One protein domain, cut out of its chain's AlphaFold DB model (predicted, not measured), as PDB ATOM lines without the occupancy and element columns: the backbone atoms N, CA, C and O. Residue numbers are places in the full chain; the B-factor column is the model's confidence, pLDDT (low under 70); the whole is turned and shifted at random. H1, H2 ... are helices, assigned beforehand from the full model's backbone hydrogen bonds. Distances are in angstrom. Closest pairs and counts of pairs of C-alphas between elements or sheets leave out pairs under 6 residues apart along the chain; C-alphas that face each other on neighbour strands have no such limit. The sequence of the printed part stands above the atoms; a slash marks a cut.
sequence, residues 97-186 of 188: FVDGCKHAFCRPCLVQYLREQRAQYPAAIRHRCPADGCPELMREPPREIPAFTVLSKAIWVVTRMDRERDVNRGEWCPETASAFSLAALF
ATOM      1  N   PHE A  97     -10.069 -42.154  16.156       93.19
ATOM      2  CA  PHE A  97     -11.274 -42.815  16.635       93.19
ATOM      3  C   PHE A  97     -11.731 -42.210  17.953       93.19
ATOM      4  O   PHE A  97     -10.935 -42.014  18.874       93.19
ATOM      5  N   VAL A  98     -13.024 -41.915  18.023       91.19
ATOM      6  CA  VAL A  98     -13.685 -41.443  19.239       91.19
ATOM      7  C   VAL A  98     -13.975 -42.634  20.146       91.19
ATOM      8  O   VAL A  98     -14.574 -43.608  19.701       91.19
ATOM      9  N   ASP A  99     -13.582 -42.556  21.416       86.81
ATOM     10  CA  ASP A  99     -13.864 -43.629  22.372       86.81
ATOM     11  C   ASP A  99     -15.377 -43.815  22.583       86.81
ATOM     12  O   ASP A  99     -16.144 -42.852  22.556       86.81
ATOM     13  N   GLY A 100     -15.818 -45.063  22.741       86.56
ATOM     14  CA  GLY A 100     -17.239 -45.408  22.872       86.56
ATOM     15  C   GLY A 100     -18.038 -45.454  21.561       86.56
ATOM     16  O   GLY A 100     -19.120 -46.034  21.545       86.56
ATOM     17  N   CYS A 101     -17.514 -44.956  20.429       89.75
ATOM     18  CA  CYS A 101     -18.151 -45.142  19.119       89.75
ATOM     19  C   CYS A 101     -17.170 -45.617  18.032       89.75
ATOM     20  O   CYS A 101     -15.956 -45.573  18.180       89.75
ATOM     21  N   LYS A 102     -17.694 -46.105  16.902       89.12
ATOM     22  CA  LYS A 102     -16.878 -46.599  15.771       89.12
ATOM     23  C   LYS A 102     -16.557 -45.509  14.737       89.12
ATOM     24  O   LYS A 102     -16.187 -45.823  13.608       89.12
ATOM     25  N   HIS A 103     -16.740 -44.235  15.083       94.00
ATOM     26  CA  HIS A 103     -16.563 -43.125  14.148       94.00
ATOM     27  C   HIS A 103     -15.120 -42.634  14.125       94.00
ATOM     28  O   HIS A 103     -14.490 -42.457  15.170       94.00
ATOM     29  N   ALA A 104     -14.627 -42.382  12.914       94.25
ATOM     30  CA  ALA A 104     -13.290 -41.874  12.673       94.25
ATOM     31  C   ALA A 104     -13.328 -40.484  12.026       94.25
ATOM     32  O   ALA A 104     -14.166 -40.190  11.162       94.25
ATOM     33  N   PHE A 105     -12.393 -39.632  12.436       94.62
ATOM     34  CA  PHE A 105     -12.278 -38.252  11.979       94.62
ATOM     35  C   PHE A 105     -10.842 -37.914  11.621       94.62
ATOM     36  O   PHE A 105      -9.886 -38.455  12.181       94.62
ATOM     37  N   CYS A 106     -10.681 -36.993  10.674       94.19
ATOM     38  CA  CYS A 106      -9.372 -36.444  10.394       94.19
ATOM     39  C   CYS A 106      -9.060 -35.376  11.439       94.19
ATOM     40  O   CYS A 106      -9.951 -34.677  11.932       94.19
ATOM     41  N   ARG A 107      -7.773 -35.225  11.752       91.56
ATOM     42  CA  ARG A 107      -7.303 -34.236  12.726       91.56
ATOM     43  C   ARG A 107      -7.826 -32.812  12.461       91.56
ATOM     44  O   ARG A 107      -8.286 -32.211  13.427       91.56
ATOM     45  N   PRO A 108      -7.829 -32.276  11.220       91.38
ATOM     46  CA  PRO A 108      -8.350 -30.932  10.956       91.38
ATOM     47  C   PRO A 108      -9.816 -30.760  11.363       91.38
ATOM     48  O   PRO A 108     -10.134 -29.842  12.115       91.38
ATOM     49  N   CYS A 109     -10.692 -31.664  10.912       93.38
ATOM     50  CA  CYS A 109     -12.123 -31.597  11.210       93.38
ATOM     51  C   CYS A 109     -12.388 -31.732  12.707       93.38
ATOM     52  O   CYS A 109     -13.195 -30.992  13.257       93.38
ATOM     53  N   LEU A 110     -11.684 -32.648  13.374       91.81
ATOM     54  CA  LEU A 110     -11.869 -32.862  14.802       91.81
ATOM     55  C   LEU A 110     -11.406 -31.655  15.633       91.81
ATOM     56  O   LEU A 110     -12.112 -31.241  16.546       91.81
ATOM     57  N   VAL A 111     -10.244 -31.071  15.317       90.44
ATOM     58  CA  VAL A 111      -9.744 -29.865  16.002       90.44
ATOM     59  C   VAL A 111     -10.703 -28.694  15.808       90.44
ATOM     60  O   VAL A 111     -10.987 -27.986  16.771       90.44
ATOM     61  N   GLN A 112     -11.196 -28.495  14.583       92.31
ATOM     62  CA  GLN A 112     -12.150 -27.433  14.280       92.31
ATOM     63  C   GLN A 112     -13.443 -27.606  15.084       92.31
ATOM     64  O   GLN A 112     -13.837 -26.694  15.806       92.31
ATOM     65  N   TYR A 113     -14.020 -28.808  15.054       92.69
ATOM     66  CA  TYR A 113     -15.223 -29.134  15.812       92.69
ATOM     67  C   TYR A 113     -15.053 -28.890  17.317       92.69
ATOM     68  O   TYR A 113     -15.885 -28.244  17.943       92.69
ATOM     69  N   LEU A 114     -13.958 -29.373  17.913       89.81
ATOM     70  CA  LEU A 114     -13.696 -29.204  19.346       89.81
ATOM     71  C   LEU A 114     -13.546 -27.730  19.743       89.81
ATOM     72  O   LEU A 114     -13.983 -27.337  20.825       89.81
ATOM     73  N   ARG A 115     -12.950 -26.901  18.876       90.00
ATOM     74  CA  ARG A 115     -12.850 -25.449  19.096       90.00
ATOM     75  C   ARG A 115     -14.223 -24.787  19.093       90.00
ATOM     76  O   ARG A 115     -14.502 -23.999  19.990       90.00
ATOM     77  N   GLU A 116     -15.068 -25.127  18.125       91.44
ATOM     78  CA  GLU A 116     -16.443 -24.622  18.031       91.44
ATOM     79  C   GLU A 116     -17.273 -25.044  19.251       91.44
ATOM     80  O   GLU A 116     -17.921 -24.213  19.882       91.44
ATOM     81  N   GLN A 117     -17.163 -26.311  19.655       90.00
ATOM     82  CA  GLN A 117     -17.802 -26.849  20.857       90.00
ATOM     83  C   GLN A 117     -17.381 -26.104  22.127       90.00
ATOM     84  O   GLN A 117     -18.240 -25.726  22.919       90.00
ATOM     85  N   ARG A 118     -16.079 -25.857  22.322       87.25
ATOM     86  CA  ARG A 118     -15.574 -25.126  23.496       87.25
ATOM     87  C   ARG A 118     -16.000 -23.658  23.486       87.25
ATOM     88  O   ARG A 118     -16.298 -23.116  24.545       87.25
ATOM     89  N   ALA A 119     -16.042 -23.025  22.314       89.56
ATOM     90  CA  ALA A 119     -16.527 -21.655  22.178       89.56
ATOM     91  C   ALA A 119     -18.022 -21.544  22.518       89.56
ATOM     92  O   ALA A 119     -18.437 -20.583  23.158       89.56
ATOM     93  N   GLN A 120     -18.819 -22.541  22.127       91.44
ATOM     94  CA  GLN A 120     -20.255 -22.578  22.395       91.44
ATOM     95  C   GLN A 120     -20.584 -22.997  23.839       91.44
ATOM     96  O   GLN A 120     -21.532 -22.486  24.430       91.44
ATOM     97  N   TYR A 121     -19.800 -23.913  24.416       88.25
ATOM     98  CA  TYR A 121     -20.033 -24.501  25.737       88.25
ATOM     99  C   TYR A 121     -18.739 -24.543  26.570       88.25
ATOM    100  O   TYR A 121     -18.188 -25.620  26.809       88.25
ATOM    101  N   PRO A 122     -18.246 -23.394  27.065       83.69
ATOM    102  CA  PRO A 122     -16.954 -23.320  27.753       83.69
ATOM    103  C   PRO A 122     -16.901 -24.111  29.070       83.69
ATOM    104  O   PRO A 122     -15.825 -24.529  29.480       83.69
ATOM    105  N   ALA A 123     -18.049 -24.352  29.715       82.94
ATOM    106  CA  ALA A 123     -18.153 -25.134  30.951       82.94
ATOM    107  C   ALA A 123     -18.377 -26.646  30.720       82.94
ATOM    108  O   ALA A 123     -18.508 -27.407  31.681       82.94
ATOM    109  N   ALA A 124     -18.477 -27.103  29.465       80.12
ATOM    110  CA  ALA A 124     -18.726 -28.510  29.177       80.12
ATOM    111  C   ALA A 124     -17.467 -29.355  29.418       80.12
ATOM    112  O   ALA A 124     -16.452 -29.197  28.750       80.12
ATOM    113  N   ILE A 125     -17.569 -30.317  30.339       76.69
ATOM    114  CA  ILE A 125     -16.498 -31.284  30.646       76.69
ATOM    115  C   ILE A 125     -16.427 -32.395  29.577       76.69
ATOM    116  O   ILE A 125     -15.443 -33.124  29.480       76.69
ATOM    117  N   ARG A 126     -17.491 -32.564  28.778       83.94
ATOM    118  CA  ARG A 126     -17.619 -33.619  27.764       83.94
ATOM    119  C   ARG A 126     -18.097 -33.034  26.448       83.94
ATOM    120  O   ARG A 126     -19.037 -32.243  26.428       83.94
ATOM    121  N   HIS A 127     -17.512 -33.507  25.356       87.56
ATOM    122  CA  HIS A 127     -17.899 -33.123  24.002       87.56
ATOM    123  C   HIS A 127     -18.717 -34.236  23.350       87.56
ATOM    124  O   HIS A 127     -18.488 -35.413  23.617       87.56
ATOM    125  N   ARG A 128     -19.675 -33.892  22.488       91.31
ATOM    126  CA  ARG A 128     -20.419 -34.894  21.710       91.31
ATOM    127  C   ARG A 128     -19.561 -35.420  20.563       91.31
ATOM    128  O   ARG A 128     -18.683 -34.717  20.072       91.31
ATOM    129  N   CYS A 129     -19.811 -36.650  20.129       94.19
ATOM    130  CA  CYS A 129     -19.248 -37.141  18.878       94.19
ATOM    131  C   CYS A 129     -19.695 -36.233  17.707       94.19
ATOM    132  O   CYS A 129     -20.888 -35.938  17.608       94.19
ATOM    133  N   PRO A 130     -18.792 -35.819  16.796       94.06
ATOM    134  CA  PRO A 130     -19.167 -35.006  15.637       94.06
ATOM    135  C   PRO A 130     -19.983 -35.751  14.566       94.06
ATOM    136  O   PRO A 130     -20.342 -35.149  13.561       94.06
ATOM    137  N   ALA A 131     -20.205 -37.063  14.705       93.38
ATOM    138  CA  ALA A 131     -20.983 -37.829  13.736       93.38
ATOM    139  C   ALA A 131     -22.482 -37.587  13.940       93.38
ATOM    140  O   ALA A 131     -22.986 -37.719  15.058       93.38
ATOM    141  N   ASP A 132     -23.186 -37.305  12.846       91.56
ATOM    142  CA  ASP A 132     -24.626 -37.059  12.860       91.56
ATOM    143  C   ASP A 132     -25.388 -38.232  13.489       91.56
ATOM    144  O   ASP A 132     -25.188 -39.397  13.142       91.56
ATOM    145  N   GLY A 133     -26.257 -37.916  14.452       90.88
ATOM    146  CA  GLY A 133     -27.072 -38.907  15.156       90.88
ATOM    147  C   GLY A 133     -26.318 -39.788  16.160       90.88
ATOM    148  O   GLY A 133     -26.925 -40.690  16.732       90.88
ATOM    149  N   CYS A 134     -25.026 -39.557  16.418       93.62
ATOM    150  CA  CYS A 134     -24.282 -40.326  17.416       93.62
ATOM    151  C   CYS A 134     -24.544 -39.787  18.840       93.62
ATOM    152  O   CYS A 134     -24.222 -38.629  19.115       93.62
ATOM    153  N   PRO A 135     -25.083 -40.602  19.770       92.69
ATOM    154  CA  PRO A 135     -25.370 -40.154  21.137       92.69
ATOM    155  C   PRO A 135     -24.129 -40.131  22.044       92.69
ATOM    156  O   PRO A 135     -24.196 -39.630  23.166       92.69
ATOM    157  N   GLU A 136     -23.005 -40.685  21.583       93.44
ATOM    158  CA  GLU A 136     -21.822 -40.908  22.411       93.44
ATOM    159  C   GLU A 136     -21.089 -39.612  22.768       93.44
ATOM    160  O   GLU A 136     -20.924 -38.694  21.954       93.44
ATOM    161  N   LEU A 137     -20.617 -39.564  24.016       90.31
ATOM    162  CA  LEU A 137     -19.850 -38.451  24.566       90.31
ATOM    163  C   LEU A 137     -18.368 -38.811  24.632       90.31
ATOM    164  O   LEU A 137     -17.980 -39.807  25.239       90.31
ATOM    165  N   MET A 138     -17.533 -37.935  24.087       89.44
ATOM    166  CA  MET A 138     -16.083 -38.032  24.146       89.44
ATOM    167  C   MET A 138     -15.609 -37.703  25.561       89.44
ATOM    168  O   MET A 138     -15.723 -36.562  26.018       89.44
ATOM    169  N   ARG A 139     -15.095 -38.720  26.255       82.31
ATOM    170  CA  ARG A 139     -14.463 -38.579  27.578       82.31
ATOM    171  C   ARG A 139     -12.961 -38.350  27.471       82.31
ATOM    172  O   ARG A 139     -12.388 -37.638  28.284       82.31
ATOM    173  N   GLU A 140     -12.353 -38.952  26.457       84.00
ATOM    174  CA  GLU A 140     -10.926 -38.879  26.173       84.00
ATOM    175  C   GLU A 140     -10.694 -38.268  24.785       84.00
ATOM    176  O   GLU A 140     -11.568 -38.366  23.912       84.00
ATOM    177  N   PRO A 141      -9.513 -37.669  24.549       83.56
ATOM    178  CA  PRO A 141      -9.112 -37.258  23.216       83.56
ATOM    179  C   PRO A 141      -9.177 -38.438  22.239       83.56
ATOM    180  O   PRO A 141      -8.619 -39.500  22.533       83.56
ATOM    181  N   PRO A 142      -9.798 -38.266  21.059       89.06
ATOM    182  CA  PRO A 142      -9.783 -39.292  20.030       89.06
ATOM    183  C   PRO A 142      -8.356 -39.702  19.676       89.06
ATOM    184  O   PRO A 142      -7.468 -38.853  19.533       89.06
ATOM    185  N   ARG A 143      -8.139 -41.010  19.536       89.31
ATOM    186  CA  ARG A 143      -6.810 -41.615  19.393       89.31
ATOM    187  C   ARG A 143      -6.679 -42.417  18.112       89.31
ATOM    188  O   ARG A 143      -7.662 -42.886  17.539       89.31
ATOM    189  N   GLU A 144      -5.442 -42.582  17.669       89.38
ATOM    190  CA  GLU A 144      -5.128 -43.496  16.578       89.38
ATOM    191  C   GLU A 144      -5.253 -44.946  17.050       89.38
ATOM    192  O   GLU A 144      -4.878 -45.288  18.172       89.38
ATOM    193  N   ILE A 145      -5.741 -45.812  16.164       89.69
ATOM    194  CA  ILE A 145      -5.700 -47.258  16.366       89.69
ATOM    195  C   ILE A 145      -4.637 -47.815  15.408       89.69
ATOM    196  O   ILE A 145      -4.837 -47.728  14.192       89.69
ATOM    197  N   PRO A 146      -3.531 -48.409  15.908       89.75
ATOM    198  CA  PRO A 146      -2.377 -48.776  15.084       89.75
ATOM    199  C   PRO A 146      -2.719 -49.611  13.848       89.75
ATOM    200  O   PRO A 146      -2.232 -49.317  12.760       89.75
ATOM    201  N   ALA A 147      -3.606 -50.601  13.987       88.19
ATOM    202  CA  ALA A 147      -4.026 -51.453  12.875       88.19
ATOM    203  C   ALA A 147      -4.666 -50.646  11.728       88.19
ATOM    204  O   ALA A 147      -4.303 -50.820  10.564       88.19
ATOM    205  N   PHE A 148      -5.568 -49.714  12.050       88.25
ATOM    206  CA  PHE A 148      -6.216 -48.861  11.054       88.25
ATOM    207  C   PHE A 148      -5.262 -47.814  10.479       88.25
ATOM    208  O   PHE A 148      -5.347 -47.529   9.290       88.25
ATOM    209  N   THR A 149      -4.326 -47.298  11.279       88.56
ATOM    210  CA  THR A 149      -3.279 -46.377  10.810       88.56
ATOM    211  C   THR A 149      -2.311 -47.047   9.830       88.56
ATOM    212  O   THR A 149      -1.892 -46.440   8.844       88.56
ATOM    213  N   VAL A 150      -1.920 -48.300  10.076       90.19
ATOM    214  CA  VAL A 150      -1.077 -49.056   9.137       90.19
ATOM    215  C   VAL A 150      -1.846 -49.315   7.844       90.19
ATOM    216  O   VAL A 150      -1.324 -49.055   6.759       90.19
ATOM    217  N   LEU A 151      -3.104 -49.750   7.953       89.00
ATOM    218  CA  LEU A 151      -3.963 -49.999   6.799       89.00
ATOM    219  C   LEU A 151      -4.194 -48.733   5.961       89.00
ATOM    220  O   LEU A 151      -4.053 -48.769   4.740       89.00
ATOM    221  N   SER A 152      -4.510 -47.602   6.595       88.25
ATOM    222  CA  SER A 152      -4.726 -46.330   5.903       88.25
ATOM    223  C   SER A 152      -3.477 -45.852   5.177       88.25
ATOM    224  O   SER A 152      -3.575 -45.394   4.042       88.25
ATOM    225  N   LYS A 153      -2.296 -45.996   5.793       88.31
ATOM    226  CA  LYS A 153      -1.013 -45.678   5.156       88.31
ATOM    227  C   LYS A 153      -0.739 -46.590   3.966       88.31
ATOM    228  O   LYS A 153      -0.341 -46.084   2.924       88.31
ATOM    229  N   ALA A 154      -0.978 -47.893   4.090       88.75
ATOM    230  CA  ALA A 154      -0.800 -48.833   2.986       88.75
ATOM    231  C   ALA A 154      -1.710 -48.477   1.799       88.75
ATOM    232  O   ALA A 154      -1.232 -48.332   0.676       88.75
ATOM    233  N   ILE A 155      -3.000 -48.232   2.055       86.94
ATOM    234  CA  ILE A 155      -3.962 -47.806   1.026       86.94
ATOM    235  C   ILE A 155      -3.546 -46.471   0.415       86.94
ATOM    236  O   ILE A 155      -3.605 -46.304  -0.802       86.94
ATOM    237  N   TRP A 156      -3.096 -45.525   1.235       86.56
ATOM    238  CA  TRP A 156      -2.599 -44.244   0.756       86.56
ATOM    239  C   TRP A 156      -1.398 -44.410  -0.170       86.56
ATOM    240  O   TRP A 156      -1.376 -43.780  -1.215       86.56
ATOM    241  N   VAL A 157      -0.427 -45.267   0.167       86.19
ATOM    242  CA  VAL A 157       0.734 -45.536  -0.697       86.19
ATOM    243  C   VAL A 157       0.276 -46.114  -2.033       86.19
ATOM    244  O   VAL A 157       0.642 -45.571  -3.069       86.19
ATOM    245  N   VAL A 158      -0.564 -47.151  -2.019       83.25
ATOM    246  CA  VAL A 158      -1.031 -47.811  -3.251       83.25
ATOM    247  C   VAL A 158      -1.804 -46.831  -4.136       83.25
ATOM    248  O   VAL A 158      -1.448 -46.629  -5.289       83.25
ATOM    249  N   THR A 159      -2.787 -46.124  -3.572       80.50
ATOM    250  CA  THR A 159      -3.602 -45.145  -4.319       80.50
ATOM    251  C   THR A 159      -2.829 -43.890  -4.736       80.50
ATOM    252  O   THR A 159      -3.237 -43.181  -5.655       80.50
ATOM    253  N   ARG A 160      -1.712 -43.580  -4.065       75.50
ATOM    254  CA  ARG A 160      -0.815 -42.473  -4.420       75.50
ATOM    255  C   ARG A 160       0.156 -42.846  -5.537       75.50
ATOM    256  O   ARG A 160       0.608 -41.937  -6.222       75.50
ATOM    257  N   MET A 161       0.500 -44.117  -5.712       65.06
ATOM    258  CA  MET A 161       1.394 -44.549  -6.794       65.06
ATOM    259  C   MET A 161       0.686 -44.550  -8.157       65.06
ATOM    260  O   MET A 161       1.337 -44.315  -9.165       65.06
ATOM    261  N   ASP A 162      -0.646 -44.645  -8.187       61.81
ATOM    262  CA  ASP A 162      -1.465 -44.509  -9.410       61.81
ATOM    263  C   ASP A 162      -1.544 -43.058  -9.966       61.81
ATOM    264  O   ASP A 162      -2.320 -42.759 -10.878       61.81
ATOM    265  N   ARG A 163      -0.751 -42.123  -9.418       51.34
ATOM    266  CA  ARG A 163      -0.857 -40.660  -9.604       51.34
ATOM    267  C   ARG A 163      -0.430 -40.084 -10.951       51.34
ATOM    268  O   ARG A 163      -0.511 -38.869 -11.103       51.34
ATOM    269  N   GLU A 164      -0.046 -40.885 -11.939       54.53
ATOM    270  CA  GLU A 164       0.079 -40.349 -13.306       54.53
ATOM    271  C   GLU A 164      -1.288 -39.965 -13.905       54.53
ATOM    272  O   GLU A 164      -1.351 -39.202 -14.865       54.53
ATOM    273  N   ARG A 165      -2.406 -40.403 -13.302       56.81
ATOM    274  CA  ARG A 165      -3.758 -39.929 -13.642       56.81
ATOM    275  C   ARG A 165      -4.275 -38.999 -12.546       56.81
ATOM    276  O   ARG A 165      -4.688 -39.427 -11.473       56.81
ATOM    277  N   ASP A 166      -4.250 -37.706 -12.835       49.12
ATOM    278  CA  ASP A 166      -4.378 -36.567 -11.913       49.12
ATOM    279  C   ASP A 166      -5.762 -36.364 -11.232       49.12
ATOM    280  O   ASP A 166      -6.084 -35.277 -10.757       49.12
ATOM    281  N   VAL A 167      -6.614 -37.392 -11.159       55.47
ATOM    282  CA  VAL A 167      -8.047 -37.243 -10.820       55.47
ATOM    283  C   VAL A 167      -8.326 -37.188  -9.305       55.47
ATOM    284  O   VAL A 167      -9.339 -36.640  -8.884       55.47
ATOM    285  N   ASN A 168      -7.415 -37.659  -8.442       57.09
ATOM    286  CA  ASN A 168      -7.736 -37.927  -7.025       57.09
ATOM    287  C   ASN A 168      -7.096 -36.992  -5.980       57.09
ATOM    288  O   ASN A 168      -7.069 -37.323  -4.789       57.09
ATOM    289  N   ARG A 169      -6.607 -35.796  -6.348       62.25
ATOM    290  CA  ARG A 169      -6.031 -34.860  -5.348       62.25
ATOM    291  C   ARG A 169      -7.037 -34.412  -4.275       62.25
ATOM    292  O   ARG A 169      -6.617 -34.023  -3.189       62.25
ATOM    293  N   GLY A 170      -8.342 -34.492  -4.549       77.19
ATOM    294  CA  GLY A 170      -9.405 -34.074  -3.629       77.19
ATOM    295  C   GLY A 170      -9.911 -35.139  -2.649       77.19
ATOM    296  O   GLY A 170     -10.591 -34.778  -1.687       77.19
ATOM    297  N   GLU A 171      -9.592 -36.422  -2.859       84.50
ATOM    298  CA  GLU A 171     -10.208 -37.526  -2.103       84.50
ATOM    299  C   GLU A 171      -9.622 -37.728  -0.704       84.50
ATOM    300  O   GLU A 171     -10.272 -38.324   0.154       84.50
ATOM    301  N   TRP A 172      -8.408 -37.239  -0.455       88.00
ATOM    302  CA  TRP A 172      -7.715 -37.399   0.821       88.00
ATOM    303  C   TRP A 172      -7.731 -36.107   1.629       88.00
ATOM    304  O   TRP A 172      -7.624 -35.002   1.095       88.00
ATOM    305  N   CYS A 173      -7.840 -36.244   2.947       87.81
ATOM    306  CA  CYS A 173      -7.670 -35.127   3.859       87.81
ATOM    307  C   CYS A 173      -6.249 -34.564   3.734       87.81
ATOM    308  O   CYS A 173      -5.292 -35.346   3.739       87.81
ATOM    309  N   PRO A 174      -6.090 -33.230   3.679       81.94
ATOM    310  CA  PRO A 174      -4.768 -32.631   3.735       81.94
ATOM    311  C   PRO A 174      -4.101 -33.031   5.054       81.94
ATOM    312  O   PRO A 174      -4.704 -32.931   6.127       81.94
ATOM    313  N   GLU A 175      -2.855 -33.498   4.978       72.69
ATOM    314  CA  GLU A 175      -2.007 -33.646   6.158       72.69
ATOM    315  C   GLU A 175      -1.721 -32.243   6.685       72.69
ATOM    316  O   GLU A 175      -0.809 -31.562   6.225       72.69
ATOM    317  N   THR A 176      -2.529 -31.757   7.623       60.31
ATOM    318  CA  THR A 176      -2.162 -30.527   8.312       60.31
ATOM    319  C   THR A 176      -0.968 -30.843   9.193       60.31
ATOM    320  O   THR A 176      -1.106 -31.577  10.174       60.31
ATOM    321  N   ALA A 177       0.178 -30.246   8.881       52.16
ATOM    322  CA  ALA A 177       1.385 -30.242   9.704       52.16
ATOM    323  C   ALA A 177       1.206 -29.480  11.039       52.16
ATOM    324  O   ALA A 177       2.163 -28.939  11.584       52.16
ATOM    325  N   SER A 178      -0.019 -29.364  11.565       54.03
ATOM    326  CA  SER A 178      -0.257 -28.561  12.757       54.03
ATOM    327  C   SER A 178       0.219 -29.321  13.997       54.03
ATOM    328  O   SER A 178      -0.271 -30.400  14.336       54.03
ATOM    329  N   ALA A 179       1.170 -28.715  14.706       57.00
ATOM    330  CA  ALA A 179       1.691 -29.168  15.995       57.00
ATOM    331  C   ALA A 179       0.651 -29.089  17.138       57.00
ATOM    332  O   ALA A 179       0.989 -29.223  18.312       57.00
ATOM    333  N   PHE A 180      -0.626 -28.854  16.823       62.03
ATOM    334  CA  PHE A 180      -1.675 -28.641  17.813       62.03
ATOM    335  C   PHE A 180      -2.008 -29.947  18.533       62.03
ATOM    336  O   PHE A 180      -2.529 -30.880  17.921       62.03
ATOM    337  N   SER A 181      -1.717 -30.020  19.829       74.19
ATOM    338  CA  SER A 181      -2.025 -31.192  20.651       74.19
ATOM    339  C   SER A 181      -3.528 -31.282  20.925       74.19
ATOM    340  O   SER A 181      -4.098 -30.384  21.542       74.19
ATOM    341  N   LEU A 182      -4.170 -32.381  20.510       75.69
ATOM    342  CA  LEU A 182      -5.579 -32.659  20.832       75.69
ATOM    343  C   LEU A 182      -5.814 -32.707  22.345       75.69
ATOM    344  O   LEU A 182      -6.848 -32.247  22.816       75.69
ATOM    345  N   ALA A 183      -4.830 -33.176  23.114       78.56
ATOM    346  CA  ALA A 183      -4.913 -33.220  24.570       78.56
ATOM    347  C   ALA A 183      -5.069 -31.827  25.203       78.56
ATOM    348  O   ALA A 183      -5.667 -31.710  26.267       78.56
ATOM    349  N   ALA A 184      -4.583 -30.758  24.556       79.00
ATOM    350  CA  ALA A 184      -4.762 -29.395  25.059       79.00
ATOM    351  C   ALA A 184      -6.226 -28.919  24.981       79.00
ATOM    352  O   ALA A 184      -6.619 -28.037  25.739       79.00
ATOM    353  N   LEU A 185      -7.035 -29.506  24.092       75.94
ATOM    354  CA  LEU A 185      -8.450 -29.156  23.935       75.94
ATOM    355  C   LEU A 185      -9.354 -29.840  24.967       75.94
ATOM    356  O   LEU A 185     -10.456 -29.360  25.186       75.94
ATOM    357  N   PHE A 186      -8.875 -30.907  25.611       73.19
ATOM    358  CA  PHE A 186      -9.603 -31.653  26.644       73.19
ATOM    359  C   PHE A 186      -9.217 -31.247  28.076       73.19
ATOM    360  O   PHE A 186      -9.724 -31.824  29.034       73.19
TER     361      PHE A 186
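Overview. This is residues 97 to 186 of the 188 residues of the protein "RING-type domain-containing protein" of Peniophora sp. CONT (UniProt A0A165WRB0). With little regular structure, this elongated model has two helices in separate parts: H2 in an arm toward one end, and H1 amid loops toward the other, with short H3 beside it. Residues 149 to 155 of H2 and residues 161 to 167 stick out. The printed part has 90 residues, with 34 in the named helices H1, H2 and H3, in that order, and no named strand; the class is all helix. It is loose, with a radius of gyration of the C-alphas of 15.4 A and spans of 50 by 26 by 24 A.

Arrangement. H2, residues 146 to 161, is apart from H1, residues 107 to 120, and from H3, residues 182 to 185. H1 and H3 only just touch, through residues 111 to 115 of H1, with 3 pairs of C-alphas within 8 A; the closest, those of Val 111 and Leu 182, are 7.0 A apart. In H1 and H2 every O i to N i+4 pair is within hydrogen-bond range; H3 is too short for one.

Along the chain. H2 is 22.6 A long from C-alpha 146 at (-2.377, -48.776, 15.084). H1 is 19.9 A long from C-alpha 107 at (-7.303, -34.236, 12.726). H3 is 5.5 A long.

Size, cuts and confidence. The farthest C-alphas, of Ala 123 and Glu 164, are 50.2 A apart. The printed part has no cut; both links are long. Residues 161 to 169 and 176 to 180 have pLDDT under 70.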